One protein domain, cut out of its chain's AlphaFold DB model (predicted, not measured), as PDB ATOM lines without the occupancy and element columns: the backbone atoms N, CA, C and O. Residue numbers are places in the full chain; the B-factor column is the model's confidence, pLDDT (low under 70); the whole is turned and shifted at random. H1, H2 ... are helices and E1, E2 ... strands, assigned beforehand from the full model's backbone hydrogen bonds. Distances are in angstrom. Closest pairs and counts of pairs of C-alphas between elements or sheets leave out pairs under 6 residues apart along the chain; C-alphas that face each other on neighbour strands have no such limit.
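What this domain is: This is residues 69 to 167 of the 195 residues of the protein "(salmon louse) hypothetical protein" of Lepeophtheirus salmonis (UniProt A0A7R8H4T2). A small three-stranded sheet has one long helix, H1, packed on one face in two layers, and residues 147 to 167, with H2, stick out as an arm. The 99 printed residues run E1 E2 E3 H1 H2; the strands, in that order, form an antiparallel meander, each the neighbour of the one before. The class is mixed, with under half of the residues in named elements; the whole is loose, radius of gyration of the C-alphas 16.0 A, spanning 48 by 37 by 26 A.

How they stand to each other: E1, residues 79 to 82, and E2, residues 89 to 93, form a hairpin; N 81 and O 90 are within hydrogen-bond range at 3.0 A. E2 and E3, residues 116 to 120, form another, with N 91 and O 118 at 2.9 A. H1, residues 126 to 145, is on the sheet at a height of 8.2 A, slantwise to E3 at 41 degrees on the local plane; their closest C-alphas, Ser 120 and Asn 129, are 5.6 A apart. H2, residues 154 to 167, is apart from H1. In both helices every O i to N i+4 pair is within hydrogen-bond range.

Where its parts are: E1 begins at C-alpha 79 (-11.415, -10.231, 53.205). From first to last C-alpha, E1 measures 10.1 A, E2 13.6 A, E3 13.8 A, H1 28.9 A and H2 20.2 A, ending at C-alpha 167 (-7.436, -11.534, 11.464).

The domain as a whole: The printed part has no cut. The link E2 to E3 is long, 22 residues. Residues 147 to 155 have pLDDT under 70.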
ATOM      1  N   PHE A  69       1.449 -26.789  47.101       85.00
ATOM      2  CA  PHE A  69       0.295 -26.187  47.759       85.00
ATOM      3  C   PHE A  69      -0.566 -27.244  48.471       85.00
ATOM      4  O   PHE A  69      -1.235 -28.061  47.834       85.00
ATOM      5  N   SER A  70      -0.596 -27.178  49.806       84.81
ATOM      6  CA  SER A  70      -1.340 -28.082  50.701       84.81
ATOM      7  C   SER A  70      -2.869 -28.048  50.496       84.81
ATOM      8  O   SER A  70      -3.579 -29.007  50.794       84.81
ATOM      9  N   GLY A  71      -3.414 -26.961  49.932       85.69
ATOM     10  CA  GLY A  71      -4.858 -26.795  49.711       85.69
ATOM     11  C   GLY A  71      -5.615 -26.183  50.892       85.69
ATOM     12  O   GLY A  71      -6.797 -25.835  50.750       85.69
ATOM     13  N   TRP A  72      -4.942 -26.032  52.034       89.75
ATOM     14  CA  TRP A  72      -5.446 -25.301  53.186       89.75
ATOM     15  C   TRP A  72      -5.366 -23.791  52.940       89.75
ATOM     16  O   TRP A  72      -4.384 -23.294  52.398       89.75
ATOM     17  N   ILE A  73      -6.437 -23.085  53.302       92.12
ATOM     18  CA  ILE A  73      -6.546 -21.631  53.177       92.12
ATOM     19  C   ILE A  73      -7.154 -21.123  54.491       92.12
ATOM     20  O   ILE A  73      -8.277 -21.534  54.814       92.12
ATOM     21  N   PRO A  74      -6.445 -20.280  55.259       90.88
ATOM     22  CA  PRO A  74      -6.974 -19.697  56.481       90.88
ATOM     23  C   PRO A  74      -8.106 -18.724  56.149       90.88
ATOM     24  O   PRO A  74      -7.991 -17.875  55.272       90.88
ATOM     25  N   MET A  75      -9.235 -18.867  56.843       90.94
ATOM     26  CA  MET A  75     -10.429 -18.054  56.576       90.94
ATOM     27  C   MET A  75     -10.316 -16.640  57.150       90.94
ATOM     28  O   MET A  75     -10.972 -15.736  56.631       90.94
ATOM     29  N   ASP A  76      -9.487 -16.471  58.182       91.50
ATOM     30  CA  ASP A  76      -9.336 -15.229  58.946       91.50
ATOM     31  C   ASP A  76      -8.447 -14.202  58.232       91.50
ATOM     32  O   ASP A  76      -8.626 -13.001  58.410       91.50
ATOM     33  N   SER A  77      -7.525 -14.655  57.376       89.12
ATOM     34  CA  SER A  77      -6.660 -13.772  56.581       89.12
ATOM     35  C   SER A  77      -7.341 -13.238  55.314       89.12
ATOM     36  O   SER A  77      -6.734 -12.486  54.555       89.12
ATOM     37  N   LEU A  78      -8.566 -13.682  55.021       93.19
ATOM     38  CA  LEU A  78      -9.285 -13.345  53.798       93.19
ATOM     39  C   LEU A  78     -10.317 -12.251  54.060       93.19
ATOM     40  O   LEU A  78     -11.128 -12.355  54.981       93.19
ATOM     41  N   VAL A  79     -10.356 -11.243  53.186       95.25
ATOM     42  CA  VAL A  79     -11.415 -10.231  53.205       95.25
ATOM     43  C   VAL A  79     -12.596 -10.743  52.390       95.25
ATOM     44  O   VAL A  79     -12.488 -10.957  51.180       95.25
ATOM     45  N   TRP A  80     -13.721 -10.952  53.070       95.81
ATOM     46  CA  TRP A  80     -14.973 -11.392  52.466       95.81
ATOM     47  C   TRP A  80     -15.853 -10.196  52.140       95.81
ATOM     48  O   TRP A  80     -16.154  -9.383  53.012       95.81
ATOM     49  N   GLU A  81     -16.320 -10.135  50.903       96.50
ATOM     50  CA  GLU A  81     -17.298  -9.152  50.466       96.50
ATOM     51  C   GLU A  81     -18.541  -9.882  49.952       96.50
ATOM     52  O   GLU A  81     -18.466 -10.816  49.146       96.50
ATOM     53  N   TYR A  82     -19.694  -9.464  50.465       96.19
ATOM     54  CA  TYR A  82     -20.998 -10.005  50.113       96.19
ATOM     55  C   TYR A  82     -21.833  -8.891  49.503       96.19
ATOM     56  O   TYR A  82     -21.971  -7.822  50.096       96.19
ATOM     57  N   ASP A  83     -22.409  -9.156  48.337       94.62
ATOM     58  CA  ASP A  83     -23.379  -8.249  47.738       94.62
ATOM     59  C   ASP A  83     -24.747  -8.425  48.425       94.62
ATOM     60  O   ASP A  83     -25.176  -9.536  48.744       94.62
ATOM     61  N   THR A  84     -25.426  -7.312  48.687       91.94
ATOM     62  CA  THR A  84     -26.750  -7.277  49.317       91.94
ATOM     63  C   THR A  84     -27.861  -7.644  48.342       91.94
ATOM     64  O   THR A  84     -28.891  -8.176  48.756       91.94
ATOM     65  N   HIS A  85     -27.683  -7.348  47.053       92.50
ATOM     66  CA  HIS A  85     -28.742  -7.481  46.048       92.50
ATOM     67  C   HIS A  85     -28.650  -8.775  45.254       92.50
ATOM     68  O   HIS A  85     -29.666  -9.322  44.824       92.50
ATOM     69  N   THR A  86     -27.435  -9.274  45.058       93.56
ATOM     70  CA  THR A  86     -27.189 -10.530  44.357       93.56
ATOM     71  C   THR A  86     -26.456 -11.497  45.275       93.56
ATOM     72  O   THR A  86     -25.708 -11.060  46.144       93.56
ATOM     73  N   PRO A  87     -26.603 -12.822  45.103       95.44
ATOM     74  CA  PRO A  87     -25.874 -13.796  45.910       95.44
ATOM     75  C   PRO A  87     -24.375 -13.864  45.554       95.44
ATOM     76  O   PRO A  87     -23.748 -14.916  45.667       95.44
ATOM     77  N   ARG A  88     -23.781 -12.761  45.090       96.69
ATOM     78  CA  ARG A  88     -22.383 -12.658  44.688       96.69
ATOM     79  C   ARG A  88     -21.483 -12.588  45.917       96.69
ATOM     80  O   ARG A  88     -21.753 -11.855  46.865       96.69
ATOM     81  N   VAL A  89     -20.395 -13.350  45.865       97.94
ATOM     82  CA  VAL A  89     -19.353 -13.372  46.899       97.94
ATOM     83  C   VAL A  89     -18.012 -13.034  46.254       97.94
ATOM     84  O   VAL A  89     -17.648 -13.652  45.244       97.94
ATOM     85  N   SER A  90     -17.292 -12.077  46.837       96.31
ATOM     86  CA  SER A  90     -15.894 -11.756  46.534       96.31
ATOM     87  C   SER A  90     -14.998 -12.206  47.683       96.31
ATOM     88  O   SER A  90     -15.347 -12.064  48.856       96.31
ATOM     89  N   ILE A  91     -13.814 -12.704  47.341       96.12
ATOM     90  CA  ILE A  91     -12.685 -12.795  48.265       96.12
ATOM     91  C   ILE A  91     -11.579 -11.905  47.724       96.12
ATOM     92  O   ILE A  91     -11.235 -12.024  46.547       96.12
ATOM     93  N   SER A  92     -11.011 -11.079  48.595       94.44
ATOM     94  CA  SER A  92      -9.841 -10.254  48.304       94.44
ATOM     95  C   SER A  92      -8.761 -10.491  49.356       94.44
ATOM     96  O   SER A  92      -9.046 -10.568  50.551       94.44
ATOM     97  N   PHE A  93      -7.512 -10.610  48.917       94.25
ATOM     98  CA  PHE A  93      -6.348 -10.695  49.800       94.25
ATOM     99  C   PHE A  93      -5.109 -10.130  49.104       94.25
ATOM    100  O   PHE A  93      -5.081  -9.993  47.876       94.25
ATOM    101  N   LYS A  94      -4.091  -9.789  49.896       92.38
ATOM    102  CA  LYS A  94      -2.782  -9.378  49.392       92.38
ATOM    103  C   LYS A  94      -1.845 -10.585  49.384       92.38
ATOM    104  O   LYS A  94      -1.778 -11.286  50.393       92.38
ATOM    105  N   PRO A  95      -1.114 -10.838  48.287       89.56
ATOM    106  CA  PRO A  95      -0.169 -11.951  48.234       89.56
ATOM    107  C   PRO A  95       1.018 -11.750  49.190       89.56
ATOM    108  O   PRO A  95       1.564 -12.731  49.679       89.56
ATOM    109  N   GLU A  96       1.373 -10.499  49.503       87.44
ATOM    110  CA  GLU A  96       2.471 -10.145  50.417       87.44
ATOM    111  C   GLU A  96       2.235 -10.648  51.851       87.44
ATOM    112  O   GLU A  96       3.147 -11.178  52.480       87.44
ATOM    113  N   ASP A  97       0.994 -10.551  52.336       86.69
ATOM    114  CA  ASP A  97       0.616 -10.953  53.696       86.69
ATOM    115  C   ASP A  97       0.401 -12.478  53.823       86.69
ATOM    116  O   ASP A  97       0.270 -13.010  54.921       86.69
ATOM    117  N   ALA A  98       0.341 -13.205  52.701       84.56
ATOM    118  CA  ALA A  98      -0.122 -14.595  52.635       84.56
ATOM    119  C   ALA A  98       1.001 -15.654  52.679       84.56
ATOM    120  O   ALA A  98       0.784 -16.792  52.263       84.56
ATOM    121  N   ASN A  99       2.187 -15.319  53.199       81.81
ATOM    122  CA  ASN A  99       3.357 -16.213  53.215       81.81
ATOM    123  C   ASN A  99       3.181 -17.474  54.097       81.81
ATOM    124  O   ASN A  99       3.924 -18.437  53.935       81.81
ATOM    125  N   ASP A 100       2.195 -17.495  55.003       84.19
ATOM    126  CA  ASP A 100       1.950 -18.625  55.917       84.19
ATOM    127  C   ASP A 100       1.387 -19.876  55.223       84.19
ATOM    128  O   ASP A 100       1.587 -20.995  55.691       84.19
ATOM    129  N   TRP A 101       0.640 -19.697  54.131       86.31
ATOM    130  CA  TRP A 101      -0.091 -20.784  53.464       86.31
ATOM    131  C   TRP A 101       0.075 -20.783  51.939       86.31
ATOM    132  O   TRP A 101      -0.171 -21.806  51.293       86.31
ATOM    133  N   LEU A 102       0.504 -19.662  51.353       88.50
ATOM    134  CA  LEU A 102       0.798 -19.545  49.932       88.50
ATOM    135  C   LEU A 102       2.297 -19.813  49.690       88.50
ATOM    136  O   LEU A 102       3.134 -19.150  50.300       88.50
ATOM    137  N   PRO A 103       2.671 -20.760  48.810       86.12
ATOM    138  CA  PRO A 103       4.075 -20.986  48.488       86.12
ATOM    139  C   PRO A 103       4.645 -19.808  47.689       86.12
ATOM    140  O   PRO A 103       3.956 -19.214  46.861       86.12
ATOM    141  N   LYS A 104       5.932 -19.508  47.890       82.38
ATOM    142  CA  LYS A 104       6.628 -18.378  47.239       82.38
ATOM    143  C   LYS A 104       6.693 -18.490  45.716       82.38
ATOM    144  O   LYS A 104       6.836 -17.485  45.030       82.38
ATOM    145  N   GLU A 105       6.591 -19.711  45.200       82.12
ATOM    146  CA  GLU A 105       6.582 -20.005  43.767       82.12
ATOM    147  C   GLU A 105       5.251 -19.626  43.095       82.12
ATOM    148  O   GLU A 105       5.191 -19.502  41.873       82.12
ATOM    149  N   ALA A 106       4.179 -19.404  43.868       81.81
ATOM    150  CA  ALA A 106       2.880 -19.037  43.320       81.81
ATOM    151  C   ALA A 106       2.896 -17.594  42.792       81.81
ATOM    152  O   ALA A 106       2.673 -16.629  43.524       81.81
ATOM    153  N   CYS A 107       3.095 -17.445  41.484       79.06
ATOM    154  CA  CYS A 107       2.971 -16.162  40.805       79.06
ATOM    155  C   CYS A 107       1.490 -15.855  40.530       79.06
ATOM    156  O   CYS A 107       0.910 -16.317  39.546       79.06
ATOM    157  N   LEU A 108       0.854 -15.100  41.425       85.88
ATOM    158  CA  LEU A 108      -0.488 -14.554  41.211       85.88
ATOM    159  C   LEU A 108      -0.365 -13.141  40.643       85.88
ATOM    160  O   LEU A 108       0.384 -12.332  41.177       85.88
ATOM    161  N   THR A 109      -1.115 -12.821  39.590       85.38
ATOM    162  CA  THR A 109      -1.168 -11.463  39.033       85.38
ATOM    163  C   THR A 109      -2.130 -10.595  39.856       85.38
ATOM    164  O   THR A 109      -3.346 -10.800  39.746       85.38
ATOM    165  N   PRO A 110      -1.649  -9.645  40.682       87.88
ATOM    166  CA  PRO A 110      -2.536  -8.752  41.417       87.88
ATOM    167  C   PRO A 110      -3.188  -7.722  40.486       87.88
ATOM    168  O   PRO A 110      -2.679  -7.405  39.408       87.88
ATOM    169  N   GLY A 111      -4.325  -7.176  40.919       87.38
ATOM    170  CA  GLY A 111      -4.930  -6.004  40.295       87.38
ATOM    171  C   GLY A 111      -4.137  -4.720  40.569       87.38
ATOM    172  O   GLY A 111      -3.076  -4.731  41.189       87.38
ATOM    173  N   ARG A 112      -4.690  -3.578  40.142       88.31
ATOM    174  CA  ARG A 112      -4.066  -2.250  40.321       88.31
ATOM    175  C   ARG A 112      -3.793  -1.900  41.786       88.31
ATOM    176  O   ARG A 112      -2.808  -1.235  42.074       88.31
ATOM    177  N   ASP A 113      -4.639  -2.387  42.687       85.50
ATOM    178  CA  ASP A 113      -4.588  -2.083  44.118       85.50
ATOM    179  C   ASP A 113      -3.710  -3.071  44.911       85.50
ATOM    180  O   ASP A 113      -3.704  -3.056  46.140       85.50
ATOM    181  N   GLY A 114      -3.003  -3.980  44.226       89.56
ATOM    182  CA  GLY A 114      -2.196  -5.029  44.860       89.56
ATOM    183  C   GLY A 114      -3.012  -6.199  45.426       89.56
ATOM    184  O   GLY A 114      -2.443  -7.150  45.955       89.56
ATOM    185  N   PHE A 115      -4.342  -6.162  45.299       91.38
ATOM    186  CA  PHE A 115      -5.226  -7.242  45.731       91.38
ATOM    187  C   PHE A 115      -5.467  -8.257  44.614       91.38
ATOM    188  O   PHE A 115      -5.647  -7.905  43.444       91.38
ATOM    189  N   VAL A 116      -5.530  -9.530  44.999       93.44
ATOM    190  CA  VAL A 116      -6.052 -10.608  44.160       93.44
ATOM    191  C   VAL A 116      -7.506 -10.824  44.553       93.44
ATOM    192  O   VAL A 116      -7.795 -11.224  45.681       93.44
ATOM    193  N   THR A 117      -8.421 -10.555  43.620       94.56
ATOM    194  CA  THR A 117      -9.860 -10.701  43.851       94.56
ATOM    195  C   THR A 117     -10.425 -11.849  43.027       94.56
ATOM    196  O   THR A 117     -10.293 -11.884  41.804       94.56
ATOM    197  N   VAL A 118     -11.113 -12.774  43.693       95.44
ATOM    198  CA  VAL A 118     -11.827 -13.887  43.056       95.44
ATOM    199  C   VAL A 118     -13.305 -13.764  43.390       95.44
ATOM    200  O   VAL A 118     -13.673 -13.547  44.543       95.44
ATOM    201  N   THR A 119     -14.171 -13.900  42.383       96.62
ATOM    202  CA  THR A 119     -15.618 -13.726  42.564       96.62
ATOM    203  C   THR A 119     -16.428 -14.904  42.031       96.62
ATOM    204  O   THR A 119     -16.025 -15.613  41.098       96.62
ATOM    205  N   SER A 120     -17.596 -15.133  42.631       97.38
ATOM    206  CA  SER A 120     -18.582 -16.076  42.112       97.38
ATOM    207  C   SER A 120     -20.016 -15.629  42.363       97.38
ATOM    208  O   SER A 120     -20.341 -15.074  43.411       97.38
ATOM    209  N   ASN A 121     -20.870 -15.913  41.381       96.25
ATOM    210  CA  ASN A 121     -22.320 -15.759  41.430       96.25
ATOM    211  C   ASN A 121     -22.976 -16.894  40.620       96.25
ATOM    212  O   ASN A 121     -23.710 -16.667  39.662       96.25
ATOM    213  N   ARG A 122     -22.599 -18.142  40.925       93.38
ATOM    214  CA  ARG A 122     -23.068 -19.321  40.179       93.38
ATOM    215  C   ARG A 122     -24.447 -19.785  40.637       93.38
ATOM    216  O   ARG A 122     -25.247 -20.257  39.837       93.38
ATOM    217  N   THR A 123     -24.698 -19.717  41.937       95.81
ATOM    218  CA  THR A 123     -25.896 -20.270  42.575       95.81
ATOM    219  C   THR A 123     -26.661 -19.191  43.334       95.81
ATOM    220  O   THR A 123     -26.138 -18.111  43.592       95.81
ATOM    221  N   ARG A 124     -27.898 -19.493  43.747       95.50
ATOM    222  CA  ARG A 124     -28.685 -18.586  44.599       95.50
ATOM    223  C   ARG A 124     -28.220 -18.535  46.059       95.50
ATOM    224  O   ARG A 124     -28.645 -17.652  46.791       95.50
ATOM    225  N   SER A 125     -27.380 -19.471  46.501       96.25
ATOM    226  CA  SER A 125     -26.958 -19.584  47.900       96.25
ATOM    227  C   SER A 125     -25.543 -19.056  48.123       96.25
ATOM    228  O   SER A 125     -24.596 -19.527  47.488       96.25
ATOM    229  N   PHE A 126     -25.380 -18.174  49.111       95.94
ATOM    230  CA  PHE A 126     -24.077 -17.622  49.488       95.94
ATOM    231  C   PHE A 126     -23.064 -18.691  49.899       95.94
ATOM    232  O   PHE A 126     -21.901 -18.584  49.534       95.94
ATOM    233  N   LEU A 127     -23.486 -19.745  50.608       96.12
ATOM    234  CA  LEU A 127     -22.582 -20.809  51.056       96.12
ATOM    235  C   LEU A 127     -21.939 -21.561  49.881       96.12
ATOM    236  O   LEU A 127     -20.729 -21.779  49.883       96.12
ATOM    237  N   LEU A 128     -22.729 -21.925  48.865       97.19
ATOM    238  CA  LEU A 128     -22.200 -22.605  47.678       97.19
ATOM    239  C   LEU A 128     -21.310 -21.674  46.860       97.19
ATOM    240  O   LEU A 128     -20.260 -22.100  46.388       97.19
ATOM    241  N   ASN A 129     -21.678 -20.396  46.743       97.44
ATOM    242  CA  ASN A 129     -20.827 -19.419  46.070       97.44
ATOM    243  C   ASN A 129     -19.519 -19.199  46.843       97.44
ATOM    244  O   ASN A 129     -18.465 -19.145  46.224       97.44
ATOM    245  N   ARG A 130     -19.547 -19.191  48.183       96.88
ATOM    246  CA  ARG A 130     -18.353 -19.139  49.043       96.88
ATOM    247  C   ARG A 130     -17.409 -20.310  48.765       96.88
ATOM    248  O   ARG A 130     -16.212 -20.110  48.575       96.88
ATOM    249  N   ALA A 131     -17.955 -21.525  48.720       96.62
ATOM    250  CA  ALA A 131     -17.195 -22.733  48.413       96.62
ATOM    251  C   ALA A 131     -16.613 -22.697  46.991       96.62
ATOM    252  O   ALA A 131     -15.458 -23.067  46.793       96.62
ATOM    253  N   ASP A 132     -17.384 -22.205  46.019       97.25
ATOM    254  CA  ASP A 132     -16.947 -22.054  44.630       97.25
ATOM    255  C   ASP A 132     -15.809 -21.031  44.493       97.25
ATOM    256  O   ASP A 132     -14.831 -21.299  43.799       97.25
ATOM    257  N   VAL A 133     -15.872 -19.895  45.199       97.19
ATOM    258  CA  VAL A 133     -14.768 -18.917  45.211       97.19
ATOM    259  C   VAL A 133     -13.494 -19.542  45.777       97.19
ATOM    260  O   VAL A 133     -12.436 -19.412  45.165       97.19
ATOM    261  N   LEU A 134     -13.580 -20.272  46.894       95.81
ATOM    262  CA  LEU A 134     -12.421 -20.973  47.456       95.81
ATOM    263  C   LEU A 134     -11.863 -22.016  46.486       95.81
ATOM    264  O   LEU A 134     -10.650 -22.161  46.363       95.81
ATOM    265  N   GLN A 135     -12.728 -22.734  45.773       95.38
ATOM    266  CA  GLN A 135     -12.293 -23.715  44.789       95.38
ATOM    267  C   GLN A 135     -11.591 -23.062  43.594       95.38
ATOM    268  O   GLN A 135     -10.544 -23.551  43.173       95.38
ATOM    269  N   LYS A 136     -12.121 -21.945  43.083       95.12
ATOM    270  CA  LYS A 136     -11.472 -21.148  42.033       95.12
ATOM    271  C   LYS A 136     -10.113 -20.643  42.490       95.12
ATOM    272  O   LYS A 136      -9.143 -20.791  41.762       95.12
ATOM    273  N   LEU A 137     -10.030 -20.121  43.711       94.25
ATOM    274  CA  LEU A 137      -8.769 -19.669  44.287       94.25
ATOM    275  C   LEU A 137      -7.742 -20.809  44.350       94.25
ATOM    276  O   LEU A 137      -6.619 -20.647  43.886       94.25
ATOM    277  N   ARG A 138      -8.136 -21.993  44.837       93.19
ATOM    278  CA  ARG A 138      -7.260 -23.177  44.844       93.19
ATOM    279  C   ARG A 138      -6.806 -23.578  43.444       93.19
ATOM    280  O   ARG A 138      -5.664 -23.993  43.289       93.19
ATOM    281  N   ALA A 139      -7.690 -23.499  42.451       91.88
ATOM    282  CA  ALA A 139      -7.348 -23.811  41.069       91.88
ATOM    283  C   ALA A 139      -6.303 -22.828  40.531       91.88
ATOM    284  O   ALA A 139      -5.267 -23.272  40.055       91.88
ATOM    285  N   VAL A 140      -6.515 -21.523  40.719       91.62
ATOM    286  CA  VAL A 140      -5.572 -20.477  40.294       91.62
ATOM    287  C   VAL A 140      -4.196 -20.663  40.946       91.62
ATOM    288  O   VAL A 140      -3.182 -20.563  40.265       91.62
ATOM    289  N   ILE A 141      -4.145 -20.994  42.240       91.25
ATOM    290  CA  ILE A 141      -2.875 -21.250  42.944       91.25
ATOM    291  C   ILE A 141      -2.174 -22.502  42.400       91.25
ATOM    292  O   ILE A 141      -0.958 -22.529  42.261       91.25
ATOM    293  N   ARG A 142      -2.918 -23.565  42.084       89.94
ATOM    294  CA  ARG A 142      -2.322 -24.779  41.503       89.94
ATOM    295  C   ARG A 142      -1.812 -24.542  40.087       89.94
ATOM    296  O   ARG A 142      -0.738 -25.028  39.751       89.94
ATOM    297  N   GLU A 143      -2.564 -23.788  39.291       87.69
ATOM    298  CA  GLU A 143      -2.179 -23.397  37.934       87.69
ATOM    299  C   GLU A 143      -0.923 -22.516  37.928       87.69
ATOM    300  O   GLU A 143      -0.107 -22.645  37.020       87.69
ATOM    301  N   SER A 144      -0.731 -21.657  38.935       87.69
ATOM    302  CA  SER A 144       0.460 -20.803  39.005       87.69
ATOM    303  C   SER A 144       1.733 -21.557  39.396       87.69
ATOM    304  O   SER A 144       2.811 -21.165  38.961       87.69
ATOM    305  N   ILE A 145       1.620 -22.636  40.177       86.06
ATOM    306  CA  ILE A 145       2.764 -23.468  40.595       86.06
ATOM    307  C   ILE A 145       3.126 -24.492  39.514       86.06
ATOM    308  O   ILE A 145       4.299 -24.735  39.250       86.06
ATOM    309  N   SER A 146       2.124 -25.109  38.880       81.44
ATOM    310  CA  SER A 146       2.318 -26.135  37.850       81.44
ATOM    311  C   SER A 146       1.570 -25.757  36.565       81.44
ATOM    312  O   SER A 146       0.460 -26.243  36.319       81.44
ATOM    313  N   PRO A 147       2.163 -24.896  35.717       68.06
ATOM    314  CA  PRO A 147       1.513 -24.428  34.492       68.06
ATOM    315  C   PRO A 147       1.358 -25.530  33.430       68.06
ATOM    316  O   PRO A 147       0.560 -25.388  32.506       68.06
ATOM    317  N   GLU A 148       2.085 -26.643  33.558       62.47
ATOM    318  CA  GLU A 148       2.170 -27.700  32.539       62.47
ATOM    319  C   GLU A 148       0.875 -28.507  32.355       62.47
ATOM    320  O   GLU A 148       0.682 -29.130  31.313       62.47
ATOM    321  N   THR A 149      -0.048 -28.492  33.322       57.44
ATOM    322  CA  THR A 149      -1.227 -29.382  33.281       57.44
ATOM    323  C   THR A 149      -2.408 -28.794  32.499       57.44
ATOM    324  O   THR A 149      -3.427 -29.465  32.318       57.44
ATOM    325  N   ARG A 150      -2.319 -27.551  32.006       54.84
ATOM    326  CA  ARG A 150      -3.404 -26.974  31.205       54.84
ATOM    327  C   ARG A 150      -3.341 -27.530  29.783       54.84
ATOM    328  O   ARG A 150      -2.789 -26.911  28.880       54.84
ATOM    329  N   THR A 151      -3.945 -28.697  29.568       58.75
ATOM    330  CA  THR A 151      -4.390 -29.056  28.220       58.75
ATOM    331  C   THR A 151      -5.379 -27.973  27.794       58.75
ATOM    332  O   THR A 151      -6.364 -27.768  28.515       58.75
ATOM    333  N   PRO A 152      -5.128 -27.241  26.702       55.75
ATOM    334  CA  PRO A 152      -6.055 -26.220  26.248       55.75
ATOM    335  C   PRO A 152      -7.431 -26.859  26.049       55.75
ATOM    336  O   PRO A 152      -7.575 -27.949  25.492       55.75
ATOM    337  N   ILE A 153      -8.453 -26.215  26.604       61.72
ATOM    338  CA  ILE A 153      -9.831 -26.669  26.466       61.72
ATOM    339  C   ILE A 153     -10.156 -26.564  24.973       61.72
ATOM    340  O   ILE A 153      -9.984 -25.495  24.393       61.72
ATOM    341  N   LEU A 154     -10.648 -27.646  24.360       63.50
ATOM    342  CA  LEU A 154     -11.005 -27.718  22.929       63.50
ATOM    343  C   LEU A 154     -11.805 -26.505  22.413       63.50
ATOM    344  O   LEU A 154     -11.760 -26.202  21.225       63.50
ATOM    345  N   GLU A 155     -12.561 -25.830  23.279       67.69
ATOM    346  CA  GLU A 155     -13.354 -24.650  22.922       67.69
ATOM    347  C   GLU A 155     -12.524 -23.358  22.842       67.69
ATOM    348  O   GLU A 155     -12.685 -22.589  21.897       67.69
ATOM    349  N   GLU A 156     -11.575 -23.146  23.760       71.56
ATOM    350  CA  GLU A 156     -10.660 -21.995  23.701       71.56
ATOM    351  C   GLU A 156      -9.784 -22.074  22.446       71.56
ATOM    352  O   GLU A 156      -9.547 -21.069  21.775       71.56
ATOM    353  N   GLU A 157      -9.368 -23.282  22.056       78.25
ATOM    354  CA  GLU A 157      -8.632 -23.499  20.810       78.25
ATOM    355  C   GLU A 157      -9.455 -23.140  19.573       78.25
ATOM    356  O   GLU A 157      -8.942 -22.471  18.672       78.25
ATOM    357  N   ARG A 158     -10.734 -23.544  19.524       78.31
ATOM    358  CA  ARG A 158     -11.643 -23.185  18.421       78.31
ATOM    359  C   ARG A 158     -11.809 -21.680  18.318       78.31
ATOM    360  O   ARG A 158     -11.769 -21.129  17.218       78.31
ATOM    361  N   GLU A 159     -11.970 -21.005  19.448       83.38
ATOM    362  CA  GLU A 159     -12.182 -19.564  19.467       83.38
ATOM    363  C   GLU A 159     -10.913 -18.804  19.055       83.38
ATOM    364  O   GLU A 159     -10.981 -17.886  18.233       83.38
ATOM    365  N   ILE A 160      -9.735 -19.259  19.495       84.88
ATOM    366  CA  ILE A 160      -8.435 -18.748  19.036       84.88
ATOM    367  C   ILE A 160      -8.257 -18.968  17.527       84.88
ATOM    368  O   ILE A 160      -7.814 -18.059  16.818       84.88
ATOM    369  N   GLN A 161      -8.600 -20.146  17.003       85.75
ATOM    370  CA  GLN A 161      -8.521 -20.442  15.568       85.75
ATOM    371  C   GLN A 161      -9.447 -19.536  14.751       85.75
ATOM    372  O   GLN A 161      -9.045 -19.001  13.715       85.75
ATOM    373  N   LEU A 162     -10.662 -19.300  15.242       91.31
ATOM    374  CA  LEU A 162     -11.641 -18.430  14.603       91.31
ATOM    375  C   LEU A 162     -11.198 -16.957  14.637       91.31
ATOM    376  O   LEU A 162     -11.361 -16.223  13.662       91.31
ATOM    377  N   GLN A 163     -10.580 -16.507  15.728       90.50
ATOM    378  CA  GLN A 163      -9.994 -15.167  15.802       90.50
ATOM    379  C   GLN A 163      -8.807 -15.001  14.842       90.50
ATOM    380  O   GLN A 163      -8.715 -13.979  14.156       90.50
ATOM    381  N   LYS A 164      -7.936 -16.014  14.733       94.06
ATOM    382  CA  LYS A 164      -6.818 -16.027  13.777       94.06
ATOM    383  C   LYS A 164      -7.311 -15.948  12.334       94.06
ATOM    384  O   LYS A 164      -6.820 -15.111  11.581       94.06
ATOM    385  N   SER A 165      -8.317 -16.743  11.961       91.50
ATOM    386  CA  SER A 165      -8.873 -16.722  10.601       91.50
ATOM    387  C   SER A 165      -9.505 -15.370  10.254       91.50
ATOM    388  O   SER A 165      -9.256 -14.832   9.176       91.50
ATOM    389  N   ARG A 166     -10.238 -14.754  11.193       91.69
ATOM    390  CA  ARG A 166     -10.784 -13.393  11.037       91.69
ATOM    391  C   ARG A 166      -9.694 -12.335  10.866       91.69
ATOM    392  O   ARG A 166      -9.891 -11.390  10.104       91.69
ATOM    393  N   LYS A 167      -8.568 -12.464  11.574       93.06
ATOM    394  CA  LYS A 167      -7.436 -11.534  11.464       93.06
ATOM    395  C   LYS A 167      -6.776 -11.627  10.086       93.06
ATOM    396  O   LYS A 167      -6.643 -10.600   9.429       93.06
TER     397      LYS A 167